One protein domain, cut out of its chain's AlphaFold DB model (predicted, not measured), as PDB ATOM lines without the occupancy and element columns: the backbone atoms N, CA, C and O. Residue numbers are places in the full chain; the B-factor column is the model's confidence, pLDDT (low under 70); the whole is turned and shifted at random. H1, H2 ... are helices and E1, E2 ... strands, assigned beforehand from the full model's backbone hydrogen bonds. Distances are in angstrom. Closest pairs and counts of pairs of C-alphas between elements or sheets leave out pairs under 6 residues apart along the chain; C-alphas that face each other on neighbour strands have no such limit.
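AT A GLANCE: This is residues 21 to 120 of the 165 residues of an uncharacterized protein of Vitrella brassicaformis (strain CCMP3155) (UniProt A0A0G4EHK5). A small, all-parallel sheet of three strands, E1, E2 and E3 in that order, stands in the middle, with H1 and the helical hairpin H2 and H3 on one side of it and the long H4 on the other. H1 and H4 are far out from the middle. The 100 printed residues run E1, H1, E2, H2, H3, E3, H4, a mixed class of helices and strands. The whole is compact, with a radius of gyration of the C-alphas of 13.2 A and spans of 37 by 31 by 19 A.

HOW THE PARTS SIT: Start at edge strand E1, residues 21 to 25, parallel to inner strand E2, residues 54 to 59, where N 22 and O 55 are 2.8 A apart. Between them H1, residues 40 to 50, is on the sheet; its closest C-alphas to E2 are those of Trp 47 and Val 54, 6.1 A. E2 is parallel to edge strand E3, residues 95 to 98, with N 96 and O 56 at 2.8 A. Between these come H2, residues 71 to 80, and H3, residues 84 to 91, a helical hairpin; they touch at Ala 78 and Pro 84, the closest C-alphas, 4.7 A, at a shallow tilt of 18 degrees, opposite ways. H3 is on the sheet, its closest C-alphas to E3 being those of Leu 89 and Leu 95, 5.5 A. E1, H1, E2 and E2, H2, H3, E3 are strand-helix-strand units, parallel neighbour strands joined through helices, with right-handed crossovers. H4, residues 104 to 118, only grazes the sheet with residues 110 to 117, and is apart from H1. In H1, H2, H3 and H4 every O i to N i+4 pair is within hydrogen-bond range.

IN THESE COORDINATES: Find C-alpha 21 at (206.417, 152.758, 239.736), where E1 begins its 13.1 A; E2 measures 16.4 A, H1 15.3 A and H2 13.5 A. H4 runs 21.1 A to C-alpha 118 at (199.504, 149.694, 229.397).

THE WHOLE: The C-alphas of Arg 35 and Gln 104 are farthest apart, 37.3 A. The printed part has no cut; the links E1 to H1 and E2 to H2 are long. Mean pLDDT of the printed part is 75.3, with residues 26 to 41 and 116 to 120 among those under 70.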
ATOM      1  N   VAL A  21     206.730 153.106 238.344       82.12
ATOM      2  CA  VAL A  21     206.417 152.758 239.736       82.12
ATOM      3  C   VAL A  21     207.491 153.337 240.646       82.12
ATOM      4  O   VAL A  21     208.676 153.052 240.482       82.12
ATOM      5  N   ILE A  22     207.076 154.147 241.615       80.19
ATOM      6  CA  ILE A  22     207.950 154.729 242.633       80.19
ATOM      7  C   ILE A  22     207.641 154.037 243.949       80.19
ATOM      8  O   ILE A  22     206.603 154.286 244.549       80.19
ATOM      9  N   VAL A  23     208.554 153.187 244.410       79.81
ATOM     10  CA  VAL A  23     208.438 152.542 245.721       79.81
ATOM     11  C   VAL A  23     209.244 153.339 246.733       79.81
ATOM     12  O   VAL A  23     210.450 153.533 246.578       79.81
ATOM     13  N   HIS A  24     208.578 153.800 247.781       77.31
ATOM     14  CA  HIS A  24     209.187 154.539 248.869       77.31
ATOM     15  C   HIS A  24     208.879 153.862 250.197       77.31
ATOM     16  O   HIS A  24     207.774 153.388 250.438       77.31
ATOM     17  N   ARG A  25     209.863 153.813 251.084       75.00
ATOM     18  CA  ARG A  25     209.679 153.343 252.453       75.00
ATOM     19  C   ARG A  25     209.313 154.552 253.307       75.00
ATOM     20  O   ARG A  25     210.044 155.531 253.254       75.00
ATOM     21  N   ASN A  26     208.213 154.513 254.062       68.19
ATOM     22  CA  ASN A  26     207.779 155.624 254.911       68.19
ATOM     23  C   ASN A  26     208.862 155.936 255.960       68.19
ATOM     24  O   ASN A  26     208.950 155.294 257.006       68.19
ATOM     25  N   GLU A  27     209.747 156.880 255.649       56.84
ATOM     26  CA  GLU A  27     210.815 157.343 256.533       56.84
ATOM     27  C   GLU A  27     210.578 158.797 256.928       56.84
ATOM     28  O   GLU A  27     211.401 159.652 256.631       56.84
ATOM     29  N   GLY A  28     209.430 159.108 257.548       52.19
ATOM     30  CA  GLY A  28     209.142 160.398 258.213       52.19
ATOM     31  C   GLY A  28     209.269 161.669 257.350       52.19
ATOM     32  O   GLY A  28     209.079 162.781 257.830       52.19
ATOM     33  N   ARG A  29     209.622 161.510 256.078       56.50
ATOM     34  CA  ARG A  29     209.884 162.511 255.045       56.50
ATOM     35  C   ARG A  29     209.289 161.965 253.763       56.50
ATOM     36  O   ARG A  29     209.976 161.725 252.774       56.50
ATOM     37  N   LEU A  30     208.006 161.663 253.865       53.66
ATOM     38  CA  LEU A  30     207.237 161.097 252.787       53.66
ATOM     39  C   LEU A  30     207.251 162.086 251.620       53.66
ATOM     40  O   LEU A  30     207.090 163.291 251.829       53.66
ATOM     41  N   LEU A  31     207.593 161.537 250.449       59.94
ATOM     42  CA  LEU A  31     207.662 162.144 249.121       59.94
ATOM     43  C   LEU A  31     207.186 163.592 249.106       59.94
ATOM     44  O   LEU A  31     206.022 163.881 248.882       59.94
ATOM     45  N   LEU A  32     208.122 164.506 249.338       57.28
ATOM     46  CA  LEU A  32     207.883 165.917 249.111       57.28
ATOM     47  C   LEU A  32     207.717 166.042 247.576       57.28
ATOM     48  O   LEU A  32     208.695 166.048 246.822       57.28
ATOM     49  N   THR A  33     206.477 165.971 247.107       57.22
ATOM     50  CA  THR A  33     206.077 166.122 245.701       57.22
ATOM     51  C   THR A  33     205.924 167.589 245.329       57.22
ATOM     52  O   THR A  33     205.968 167.928 244.156       57.22
ATOM     53  N   ASP A  34     205.808 168.456 246.336       64.44
ATOM     54  CA  ASP A  34     205.421 169.855 246.192       64.44
ATOM     55  C   ASP A  34     206.558 170.805 246.635       64.44
ATOM     56  O   ASP A  34     207.732 170.518 246.396       64.44
ATOM     57  N   ARG A  35     206.263 171.978 247.213       53.72
ATOM     58  CA  ARG A  35     207.173 173.150 247.270       53.72
ATOM     59  C   ARG A  35     208.555 172.910 247.906       53.72
ATOM     60  O   ARG A  35     209.505 173.606 247.562       53.72
ATOM     61  N   ASN A  36     208.690 171.909 248.777       52.81
ATOM     62  CA  ASN A  36     209.957 171.505 249.411       52.81
ATOM     63  C   ASN A  36     210.466 170.137 248.923       52.81
ATOM     64  O   ASN A  36     211.178 169.417 249.624       52.81
ATOM     65  N   GLY A  37     210.075 169.792 247.700       59.97
ATOM     66  CA  GLY A  37     210.133 168.477 247.110       59.97
ATOM     67  C   GLY A  37     211.499 167.871 246.850       59.97
ATOM     68  O   GLY A  37     212.239 168.390 246.026       59.97
ATOM     69  N   LEU A  38     211.831 166.721 247.449       57.56
ATOM     70  CA  LEU A  38     213.006 165.939 247.028       57.56
ATOM     71  C   LEU A  38     212.784 165.242 245.678       57.56
ATOM     72  O   LEU A  38     213.762 164.929 245.003       57.56
ATOM     73  N   TYR A  39     211.521 165.003 245.306       63.75
ATOM     74  CA  TYR A  39     211.138 164.191 244.149       63.75
ATOM     75  C   TYR A  39     210.272 164.941 243.136       63.75
ATOM     76  O   TYR A  39     209.810 164.313 242.191       63.75
ATOM     77  N   ASN A  40     210.056 166.249 243.305       69.06
ATOM     78  CA  ASN A  40     209.197 167.030 242.410       69.06
ATOM     79  C   ASN A  40     209.685 166.926 240.951       69.06
ATOM     80  O   ASN A  40     208.948 166.472 240.081       69.06
ATOM     81  N   ASP A  41     210.982 167.154 240.720       67.94
ATOM     82  CA  ASP A  41     211.598 167.027 239.391       67.94
ATOM     83  C   ASP A  41     211.471 165.605 238.808       67.94
ATOM     84  O   ASP A  41     211.223 165.427 237.616       67.94
ATOM     85  N   VAL A  42     211.620 164.579 239.656       73.00
ATOM     86  CA  VAL A  42     211.526 163.162 239.260       73.00
ATOM     87  C   VAL A  42     210.097 162.820 238.862       73.00
ATOM     88  O   VAL A  42     209.873 162.235 237.808       73.00
ATOM     89  N   LEU A  43     209.126 163.196 239.692       73.00
ATOM     90  CA  LEU A  43     207.712 162.963 239.433       73.00
ATOM     91  C   LEU A  43     207.258 163.697 238.190       73.00
ATOM     92  O   LEU A  43     206.592 163.094 237.358       73.00
ATOM     93  N   GLN A  44     207.674 164.948 238.021       71.25
ATOM     94  CA  GLN A  44     207.384 165.721 236.828       71.25
ATOM     95  C   GLN A  44     207.965 165.044 235.577       71.25
ATOM     96  O   GLN A  44     207.254 164.865 234.588       71.25
ATOM     97  N   ALA A  45     209.224 164.596 235.619       71.69
ATOM     98  CA  ALA A  45     209.846 163.879 234.507       71.69
ATOM     99  C   ALA A  45     209.119 162.564 234.176       71.69
ATOM    100  O   ALA A  45     208.849 162.287 233.006       71.69
ATOM    101  N   CYS A  46     208.762 161.778 235.195       76.81
ATOM    102  CA  CYS A  46     208.015 160.532 235.037       76.81
ATOM    103  C   CYS A  46     206.623 160.785 234.462       76.81
ATOM    104  O   CYS A  46     206.248 160.166 233.474       76.81
ATOM    105  N   TRP A  47     205.896 161.751 235.015       75.00
ATOM    106  CA  TRP A  47     204.564 162.134 234.568       75.00
ATOM    107  C   TRP A  47     204.560 162.571 233.104       75.00
ATOM    108  O   TRP A  47     203.694 162.161 232.332       75.00
ATOM    109  N   HIS A  48     205.543 163.373 232.690       69.44
ATOM    110  CA  HIS A  48     205.670 163.785 231.295       69.44
ATOM    111  C   HIS A  48     206.020 162.624 230.368       69.44
ATOM    112  O   HIS A  48     205.472 162.535 229.271       69.44
ATOM    113  N   ALA A  49     206.918 161.739 230.793       71.69
ATOM    114  CA  ALA A  49     207.360 160.630 229.963       71.69
ATOM    115  C   ALA A  49     206.285 159.551 229.779       71.69
ATOM    116  O   ALA A  49     206.218 158.954 228.707       71.69
ATOM    117  N   THR A  50     205.437 159.332 230.787       73.19
ATOM    118  CA  THR A  50     204.422 158.269 230.782       73.19
ATOM    119  C   THR A  50     202.998 158.769 230.553       73.19
ATOM    120  O   THR A  50     202.054 157.996 230.675       73.19
ATOM    121  N   ASN A  51     202.809 160.054 230.230       71.31
ATOM    122  CA  ASN A  51     201.484 160.674 230.115       71.31
ATOM    123  C   ASN A  51     200.626 160.445 231.375       71.31
ATOM    124  O   ASN A  51     199.506 159.947 231.303       71.31
ATOM    125  N   ALA A  52     201.191 160.796 232.530       69.56
ATOM    126  CA  ALA A  52     200.628 160.612 233.867       69.56
ATOM    127  C   ALA A  52     200.485 159.168 234.363       69.56
ATOM    128  O   ALA A  52     199.931 158.970 235.442       69.56
ATOM    129  N   ASN A  53     201.005 158.164 233.655       75.81
ATOM    130  CA  ASN A  53     201.060 156.792 234.159       75.81
ATOM    131  C   ASN A  53     202.184 156.617 235.183       75.81
ATOM    132  O   ASN A  53     203.228 156.022 234.920       75.81
ATOM    133  N   VAL A  54     201.981 157.206 236.357       78.50
ATOM    134  CA  VAL A  54     202.867 157.076 237.512       78.50
ATOM    135  C   VAL A  54     202.066 156.491 238.665       78.50
ATOM    136  O   VAL A  54     200.950 156.936 238.928       78.50
ATOM    137  N   VAL A  55     202.647 155.502 239.337       83.00
ATOM    138  CA  VAL A  55     202.137 154.931 240.584       83.00
ATOM    139  C   VAL A  55     203.167 155.122 241.675       83.00
ATOM    140  O   VAL A  55     204.360 154.893 241.472       83.00
ATOM    141  N   ILE A  56     202.689 155.520 242.844       83.12
ATOM    142  CA  ILE A  56     203.491 155.662 244.045       83.12
ATOM    143  C   ILE A  56     203.072 154.583 245.033       83.12
ATOM    144  O   ILE A  56     201.896 154.438 245.347       83.12
ATOM    145  N   ILE A  57     204.053 153.856 245.548       85.12
ATOM    146  CA  ILE A  57     203.889 152.846 246.582       85.12
ATOM    147  C   ILE A  57     204.612 153.322 247.837       85.12
ATOM    148  O   ILE A  57     205.808 153.611 247.794       85.12
ATOM    149  N   VAL A  58     203.910 153.356 248.965       84.44
ATOM    150  CA  VAL A  58     204.468 153.680 250.277       84.44
ATOM    151  C   VAL A  58     204.468 152.428 251.157       84.44
ATOM    152  O   VAL A  58     203.422 151.914 251.542       84.44
ATOM    153  N   THR A  59     205.665 151.953 251.493       79.06
ATOM    154  CA  THR A  59     205.912 150.735 252.277       79.06
ATOM    155  C   THR A  59     206.233 151.080 253.739       79.06
ATOM    156  O   THR A  59     206.957 152.046 253.975       79.06
ATOM    157  N   LYS A  60     205.740 150.307 254.725       77.50
ATOM    158  CA  LYS A  60     205.715 150.579 256.200       77.50
ATOM    159  C   LYS A  60     204.481 151.338 256.723       77.50
ATOM    160  O   LYS A  60     204.517 151.868 257.834       77.50
ATOM    161  N   VAL A  61     203.421 151.457 255.937       76.81
ATOM    162  CA  VAL A  61     202.171 152.060 256.415       76.81
ATOM    163  C   VAL A  61     201.235 150.930 256.811       76.81
ATOM    164  O   VAL A  61     200.937 150.119 255.936       76.81
ATOM    165  N   PRO A  62     200.791 150.851 258.078       79.50
ATOM    166  CA  PRO A  62     199.787 149.877 258.473       79.50
ATOM    167  C   PRO A  62     198.507 150.112 257.681       79.50
ATOM    168  O   PRO A  62     197.859 151.143 257.838       79.50
ATOM    169  N   THR A  63     198.146 149.161 256.827       79.00
ATOM    170  CA  THR A  63     196.880 149.188 256.092       79.00
ATOM    171  C   THR A  63     195.975 148.076 256.571       79.00
ATOM    172  O   THR A  63     196.439 147.033 257.037       79.00
ATOM    173  N   SER A  64     194.660 148.271 256.449       83.06
ATOM    174  CA  SER A  64     193.761 147.145 256.673       83.06
ATOM    175  C   SER A  64     194.026 146.070 255.607       83.06
ATOM    176  O   SER A  64     194.351 146.407 254.465       83.06
ATOM    177  N   PRO A  65     193.884 144.778 255.941       78.88
ATOM    178  CA  PRO A  65     194.194 143.676 255.022       78.88
ATOM    179  C   PRO A  65     193.354 143.691 253.732       78.88
ATOM    180  O   PRO A  65     193.726 143.062 252.742       78.88
ATOM    181  N   ASP A  66     192.251 144.442 253.730       82.62
ATOM    182  CA  ASP A  66     191.335 144.577 252.600       82.62
ATOM    183  C   ASP A  66     191.485 145.908 251.841       82.62
ATOM    184  O   ASP A  66     190.772 146.137 250.867       82.62
ATOM    185  N   THR A  67     192.411 146.795 252.231       83.25
ATOM    186  CA  THR A  67     192.599 148.100 251.571       83.25
ATOM    187  C   THR A  67     194.046 148.355 251.154       83.25
ATOM    188  O   THR A  67     194.989 148.034 251.866       83.25
ATOM    189  N   LEU A  68     194.211 148.949 249.970       87.06
ATOM    190  CA  LEU A  68     195.505 149.391 249.429       87.06
ATOM    191  C   LEU A  68     195.758 150.890 249.651       87.06
ATOM    192  O   LEU A  68     196.734 151.427 249.135       87.06
ATOM    193  N   ASN A  69     194.877 151.581 250.374       84.69
ATOM    194  CA  ASN A  69     194.945 153.022 250.589       84.69
ATOM    195  C   ASN A  69     194.639 153.358 252.052       84.69
ATOM    196  O   ASN A  69     193.567 153.024 252.553       84.69
ATOM    197  N   ASP A  70     195.559 154.058 252.707       85.81
ATOM    198  CA  ASP A  70     195.365 154.653 254.027       85.81
ATOM    199  C   ASP A  70     194.914 156.112 253.875       85.81
ATOM    200  O   ASP A  70     195.720 157.034 253.720       85.81
ATOM    201  N   SER A  71     193.598 156.331 253.919       83.56
ATOM    202  CA  SER A  71     193.003 157.660 253.755       83.56
ATOM    203  C   SER A  71     193.430 158.655 254.840       83.56
ATOM    204  O   SER A  71     193.531 159.850 254.555       83.56
ATOM    205  N   ALA A  72     193.722 158.189 256.058       84.56
ATOM    206  CA  ALA A  72     194.143 159.043 257.163       84.56
ATOM    207  C   ALA A  72     195.578 159.542 256.955       84.56
ATOM    208  O   ALA A  72     195.855 160.739 257.112       84.56
ATOM    209  N   LEU A  73     196.482 158.653 256.534       81.25
ATOM    210  CA  LEU A  73     197.832 159.040 256.138       81.25
ATOM    211  C   LEU A  73     197.792 160.019 254.964       81.25
ATOM    212  O   LEU A  73     198.433 161.066 255.020       81.25
ATOM    213  N   VAL A  74     197.023 159.711 253.917       81.81
ATOM    214  CA  VAL A  74     196.905 160.573 252.734       81.81
ATOM    215  C   VAL A  74     196.400 161.960 253.102       81.81
ATOM    216  O   VAL A  74     197.002 162.944 252.677       81.81
ATOM    217  N   ALA A  75     195.345 162.060 253.913       82.56
ATOM    218  CA  ALA A  75     194.825 163.345 254.371       82.56
ATOM    219  C   ALA A  75     195.883 164.123 255.165       82.56
ATOM    220  O   ALA A  75     196.071 165.322 254.947       82.56
ATOM    221  N   THR A  76     196.626 163.433 256.035       81.50
ATOM    222  CA  THR A  76     197.708 164.041 256.816       81.50
ATOM    223  C   THR A  76     198.799 164.607 255.910       81.50
ATOM    224  O   THR A  76     199.235 165.743 256.093       81.50
ATOM    225  N   LEU A  77     199.212 163.852 254.896       76.25
ATOM    226  CA  LEU A  77     200.218 164.287 253.930       76.25
ATOM    227  C   LEU A  77     199.718 165.445 253.067       76.25
ATOM    228  O   LEU A  77     200.403 166.454 252.928       76.25
ATOM    229  N   ALA A  78     198.507 165.328 252.526       78.19
ATOM    230  CA  ALA A  78     197.946 166.323 251.627       78.19
ATOM    231  C   ALA A  78     197.747 167.678 252.318       78.19
ATOM    232  O   ALA A  78     198.122 168.708 251.762       78.19
ATOM    233  N   HIS A  79     197.195 167.677 253.536       76.56
ATOM    234  CA  HIS A  79     196.827 168.903 254.242       76.56
ATOM    235  C   HIS A  79     197.919 169.425 255.177       76.56
ATOM    236  O   HIS A  79     198.228 170.613 255.147       76.56
ATOM    237  N   HIS A  80     198.508 168.570 256.016       71.81
ATOM    238  CA  HIS A  80     199.449 169.021 257.048       71.81
ATOM    239  C   HIS A  80     200.898 169.091 256.562       71.81
ATOM    240  O   HIS A  80     201.689 169.830 257.144       71.81
ATOM    241  N   ALA A  81     201.252 168.363 255.498       68.81
ATOM    242  CA  ALA A  81     202.591 168.416 254.910       68.81
ATOM    243  C   ALA A  81     202.687 169.317 253.663       68.81
ATOM    244  O   ALA A  81     203.760 169.365 253.057       68.81
ATOM    245  N   ASP A  82     201.608 170.034 253.310       72.00
ATOM    246  CA  ASP A  82     201.510 170.888 252.112       72.00
ATOM    247  C   ASP A  82     201.835 170.103 250.825       72.00
ATOM    248  O   ASP A  82     202.653 170.518 250.001       72.00
ATOM    249  N   GLN A  83     201.233 168.909 250.696       75.81
ATOM    250  CA  GLN A  83     201.445 167.995 249.565       75.81
ATOM    251  C   GLN A  83     200.154 167.710 248.775       75.81
ATOM    252  O   GLN A  83     199.704 166.560 248.714       75.81
ATOM    253  N   PRO A  84     199.508 168.717 248.157       74.81
ATOM    254  CA  PRO A  84     198.243 168.522 247.441       74.81
ATOM    255  C   PRO A  84     198.325 167.469 246.320       74.81
ATOM    256  O   PRO A  84     197.331 166.801 246.028       74.81
ATOM    257  N   THR A  85     199.508 167.254 245.735       74.44
ATOM    258  CA  THR A  85     199.730 166.239 244.693       74.44
ATOM    259  C   THR A  85     199.512 164.813 245.215       74.44
ATOM    260  O   THR A  85     198.981 163.970 244.492       74.44
ATOM    261  N   ILE A  86     199.840 164.535 246.482       78.31
ATOM    262  CA  ILE A  86     199.573 163.236 247.125       78.31
ATOM    263  C   ILE A  86     198.069 162.972 247.231       78.31
ATOM    264  O   ILE A  86     197.616 161.866 246.927       78.31
ATOM    265  N   GLY A  87     197.287 163.994 247.590       77.69
ATOM    266  CA  GLY A  87     195.827 163.904 247.614       77.69
ATOM    267  C   GLY A  87     195.248 163.594 246.232       77.69
ATOM    268  O   GLY A  87     194.434 162.681 246.095       77.69
ATOM    269  N   ALA A  88     195.724 164.286 245.191       77.31
ATOM    270  CA  ALA A  88     195.291 164.050 243.812       77.31
ATOM    271  C   ALA A  88     195.662 162.643 243.306       77.31
ATOM    272  O   ALA A  88     194.851 161.974 242.666       77.31
ATOM    273  N   LEU A  89     196.867 162.164 243.625       78.00
ATOM    274  CA  LEU A  89     197.314 160.813 243.283       78.00
ATOM    275  C   LEU A  89     196.485 159.735 243.985       78.00
ATOM    276  O   LEU A  89     196.108 158.754 243.348       78.00
ATOM    277  N   SER A  90     196.166 159.922 245.268       80.06
ATOM    278  CA  SER A  90     195.286 159.007 246.004       80.06
ATOM    279  C   SER A  90     193.872 158.991 245.427       80.06
ATOM    280  O   SER A  90     193.338 157.916 245.166       80.06
ATOM    281  N   ALA A  91     193.296 160.161 245.124       77.69
ATOM    282  CA  ALA A  91     191.978 160.266 244.494       77.69
ATOM    283  C   ALA A  91     191.921 159.588 243.113       77.69
ATOM    284  O   ALA A  91     190.873 159.093 242.703       77.69
ATOM    285  N   ALA A  92     193.053 159.533 242.407       74.88
ATOM    286  CA  ALA A  92     193.193 158.835 241.134       74.88
ATOM    287  C   ALA A  92     193.509 157.329 241.272       74.88
ATOM    288  O   ALA A  92     193.720 156.675 240.253       74.88
ATOM    289  N   GLY A  93     193.602 156.781 242.491       77.56
ATOM    290  CA  GLY A  93     193.997 155.385 242.732       77.56
ATOM    291  C   GLY A  93     195.470 155.089 242.420       77.56
ATOM    292  O   GLY A  93     195.863 153.938 242.279       77.56
ATOM    293  N   ARG A  94     196.303 156.129 242.289       79.75
ATOM    294  CA  ARG A  94     197.722 156.043 241.895       79.75
ATOM    295  C   ARG A  94     198.682 156.072 243.080       79.75
ATOM    296  O   ARG A  94     199.897 156.039 242.887       79.75
ATOM    297  N   LEU A  95     198.150 156.164 244.292       83.62
ATOM    298  CA  LEU A  95     198.906 156.074 245.529       83.62
ATOM    299  C   LEU A  95     198.444 154.845 246.296       83.62
ATOM    300  O   LEU A  95     197.282 154.747 246.676       83.62
ATOM    301  N   ILE A  96     199.380 153.935 246.517       87.00
ATOM    302  CA  ILE A  96     199.167 152.672 247.204       87.00
ATOM    303  C   ILE A  96     200.010 152.664 248.473       87.00
ATOM    304  O   ILE A  96     201.167 153.089 248.483       87.00
ATOM    305  N   THR A  97     199.440 152.140 249.544       86.75
ATOM    306  CA  THR A  97     200.083 151.946 250.840       86.75
ATOM    307  C   THR A  97     199.972 150.475 251.218       86.75
ATOM    308  O   THR A  97     198.902 149.896 251.058       86.75
ATOM    309  N   TYR A  98     201.054 149.874 251.711       86.31
ATOM    310  CA  TYR A  98     201.006 148.564 252.367       86.31
ATOM    311  C   TYR A  98     202.210 148.370 253.300       86.31
ATOM    312  O   TYR A  98     203.306 148.885 253.061       86.31
ATOM    313  N   ASP A  99     202.042 147.609 254.373       82.38
ATOM    314  CA  ASP A  99     203.127 147.136 255.246       82.38
ATOM    315  C   ASP A  99     203.339 145.618 255.167       82.38
ATOM    316  O   ASP A  99     204.380 145.122 255.597       82.38
ATOM    317  N   GLN A 100     202.384 144.906 254.575       82.31
ATOM    318  CA  GLN A 100     202.352 143.456 254.422       82.31
ATOM    319  C   GLN A 100     202.168 143.065 252.954       82.31
ATOM    320  O   GLN A 100     201.892 143.901 252.091       82.31
ATOM    321  N   THR A 101     202.345 141.777 252.661       84.62
ATOM    322  CA  THR A 101     202.055 141.220 251.337       84.62
ATOM    323  C   THR A 101     200.577 141.448 250.992       84.62
ATOM    324  O   THR A 101     199.729 141.062 251.800       84.62
ATOM    325  N   PRO A 102     200.250 142.033 249.822       85.44
ATOM    326  CA  PRO A 102     198.864 142.219 249.402       85.44
ATOM    327  C   PRO A 102     198.092 140.897 249.370       85.44
ATOM    328  O   PRO A 102     198.635 139.859 248.980       85.44
ATOM    329  N   SER A 103     196.814 140.933 249.739       87.44
ATOM    330  CA  SER A 103     195.912 139.792 249.568       87.44
ATOM    331  C   SER A 103     195.682 139.487 248.082       87.44
ATOM    332  O   SER A 103     195.915 140.336 247.222       87.44
ATOM    333  N   GLN A 104     195.184 138.290 247.749       88.06
ATOM    334  CA  GLN A 104     194.959 137.906 246.347       88.06
ATOM    335  C   GLN A 104     194.053 138.903 245.609       88.06
ATOM    336  O   GLN A 104     194.381 139.327 244.511       88.06
ATOM    337  N   ARG A 105     192.970 139.364 246.250       86.19
ATOM    338  CA  ARG A 105     192.070 140.378 245.671       86.19
ATOM    339  C   ARG A 105     192.785 141.694 245.380       86.19
ATOM    340  O   ARG A 105     192.532 142.331 244.365       86.19
ATOM    341  N   GLN A 106     193.668 142.110 246.284       86.31
ATOM    342  CA  GLN A 106     194.473 143.310 246.095       86.31
ATOM    343  C   GLN A 106     195.490 143.119 244.967       86.31
ATOM    344  O   GLN A 106     195.688 144.028 244.170       86.31
ATOM    345  N   ALA A 107     196.104 141.940 244.864       87.19
ATOM    346  CA  ALA A 107     197.001 141.600 243.766       87.19
ATOM    347  C   ALA A 107     196.277 141.611 242.408       87.19
ATOM    348  O   ALA A 107     196.804 142.173 241.450       87.19
ATOM    349  N   ASP A 108     195.059 141.068 242.344       85.62
ATOM    350  CA  ASP A 108     194.227 141.073 241.137       85.62
ATOM    351  C   ASP A 108     193.877 142.510 240.713       85.62
ATOM    352  O   ASP A 108     194.038 142.866 239.547       85.62
ATOM    353  N   TYR A 109     193.506 143.374 241.666       84.06
ATOM    354  CA  TYR A 109     193.270 144.800 241.409       84.06
ATOM    355  C   TYR A 109     194.520 145.521 240.884       84.06
ATOM    356  O   TYR A 109     194.447 146.300 239.935       84.06
ATOM    357  N   LEU A 110     195.691 145.256 241.475       83.50
ATOM    358  CA  LEU A 110     196.958 145.831 241.011       83.50
ATOM    359  C   LEU A 110     197.298 145.375 239.588       83.50
ATOM    360  O   LEU A 110     197.844 146.157 238.807       83.50
ATOM    361  N   LEU A 111     196.978 144.124 239.253       82.88
ATOM    362  CA  LEU A 111     197.175 143.574 237.919       82.88
ATOM    363  C   LEU A 111     196.243 144.236 236.897       82.88
ATOM    364  O   LEU A 111     196.719 144.651 235.842       82.88
ATOM    365  N   GLU A 112     194.959 144.382 237.219       80.50
ATOM    366  CA  GLU A 112     193.978 145.088 236.382       80.50
ATOM    367  C   GLU A 112     194.412 146.542 236.147       80.50
ATOM    368  O   GLU A 112     194.534 146.984 235.004       80.50
ATOM    369  N   PHE A 113     194.788 147.255 237.212       77.12
ATOM    370  CA  PHE A 113     195.305 148.620 237.124       77.12
ATOM    371  C   PHE A 113     196.553 148.720 236.227       77.12
ATOM    372  O   PHE A 113     196.692 149.643 235.411       77.12
ATOM    373  N   ALA A 114     197.497 147.783 236.372       76.19
ATOM    374  CA  ALA A 114     198.700 147.754 235.549       76.19
ATOM    375  C   ALA A 114     198.343 147.544 234.070       76.19
ATOM    376  O   ALA A 114     198.874 148.243 233.207       76.19
ATOM    377  N   GLN A 115     197.407 146.639 233.775       72.81
ATOM    378  CA  GLN A 115     196.920 146.385 232.419       72.81
ATOM    379  C   GLN A 115     196.238 147.620 231.810       72.81
ATOM    380  O   GLN A 115     196.563 147.993 230.682       72.81
ATOM    381  N   GLU A 116     195.383 148.320 232.560       67.81
ATOM    382  CA  GLU A 116     194.771 149.581 232.110       67.81
ATOM    383  C   GLU A 116     195.821 150.657 231.792       67.81
ATOM    384  O   GLU A 116     195.693 151.402 230.812       67.81
ATOM    385  N   SER A 117     196.897 150.705 232.583       63.06
ATOM    386  CA  SER A 117     198.009 151.638 232.384       63.06
ATOM    387  C   SER A 117     198.777 151.357 231.083       63.06
ATOM    388  O   SER A 117     199.190 152.298 230.399       63.06
ATOM    389  N   PHE A 118     198.908 150.086 230.683       57.25
ATOM    390  CA  PHE A 118     199.504 149.694 229.397       57.25
ATOM    391  C   PHE A 118     198.635 150.074 228.192       57.25
ATOM    392  O   PHE A 118     199.163 150.383 227.121       57.25
ATOM    393  N   CYS A 119     197.311 150.112 228.350       52.53
ATOM    394  CA  CYS A 119     196.380 150.392 227.255       52.53
ATOM    395  C   CYS A 119     196.278 151.880 226.862       52.53
ATOM    396  O   CYS A 119     195.501 152.209 225.966       52.53
ATOM    397  N   ARG A 120     197.063 152.783 227.479       54.34
ATOM    398  CA  ARG A 120     197.073 154.241 227.201       54.34
ATOM    399  C   ARG A 120     195.667 154.846 227.143       54.34
ATOM    400  O   ARG A 120     195.380 155.698 226.297       54.34
TER     401      ARG A 120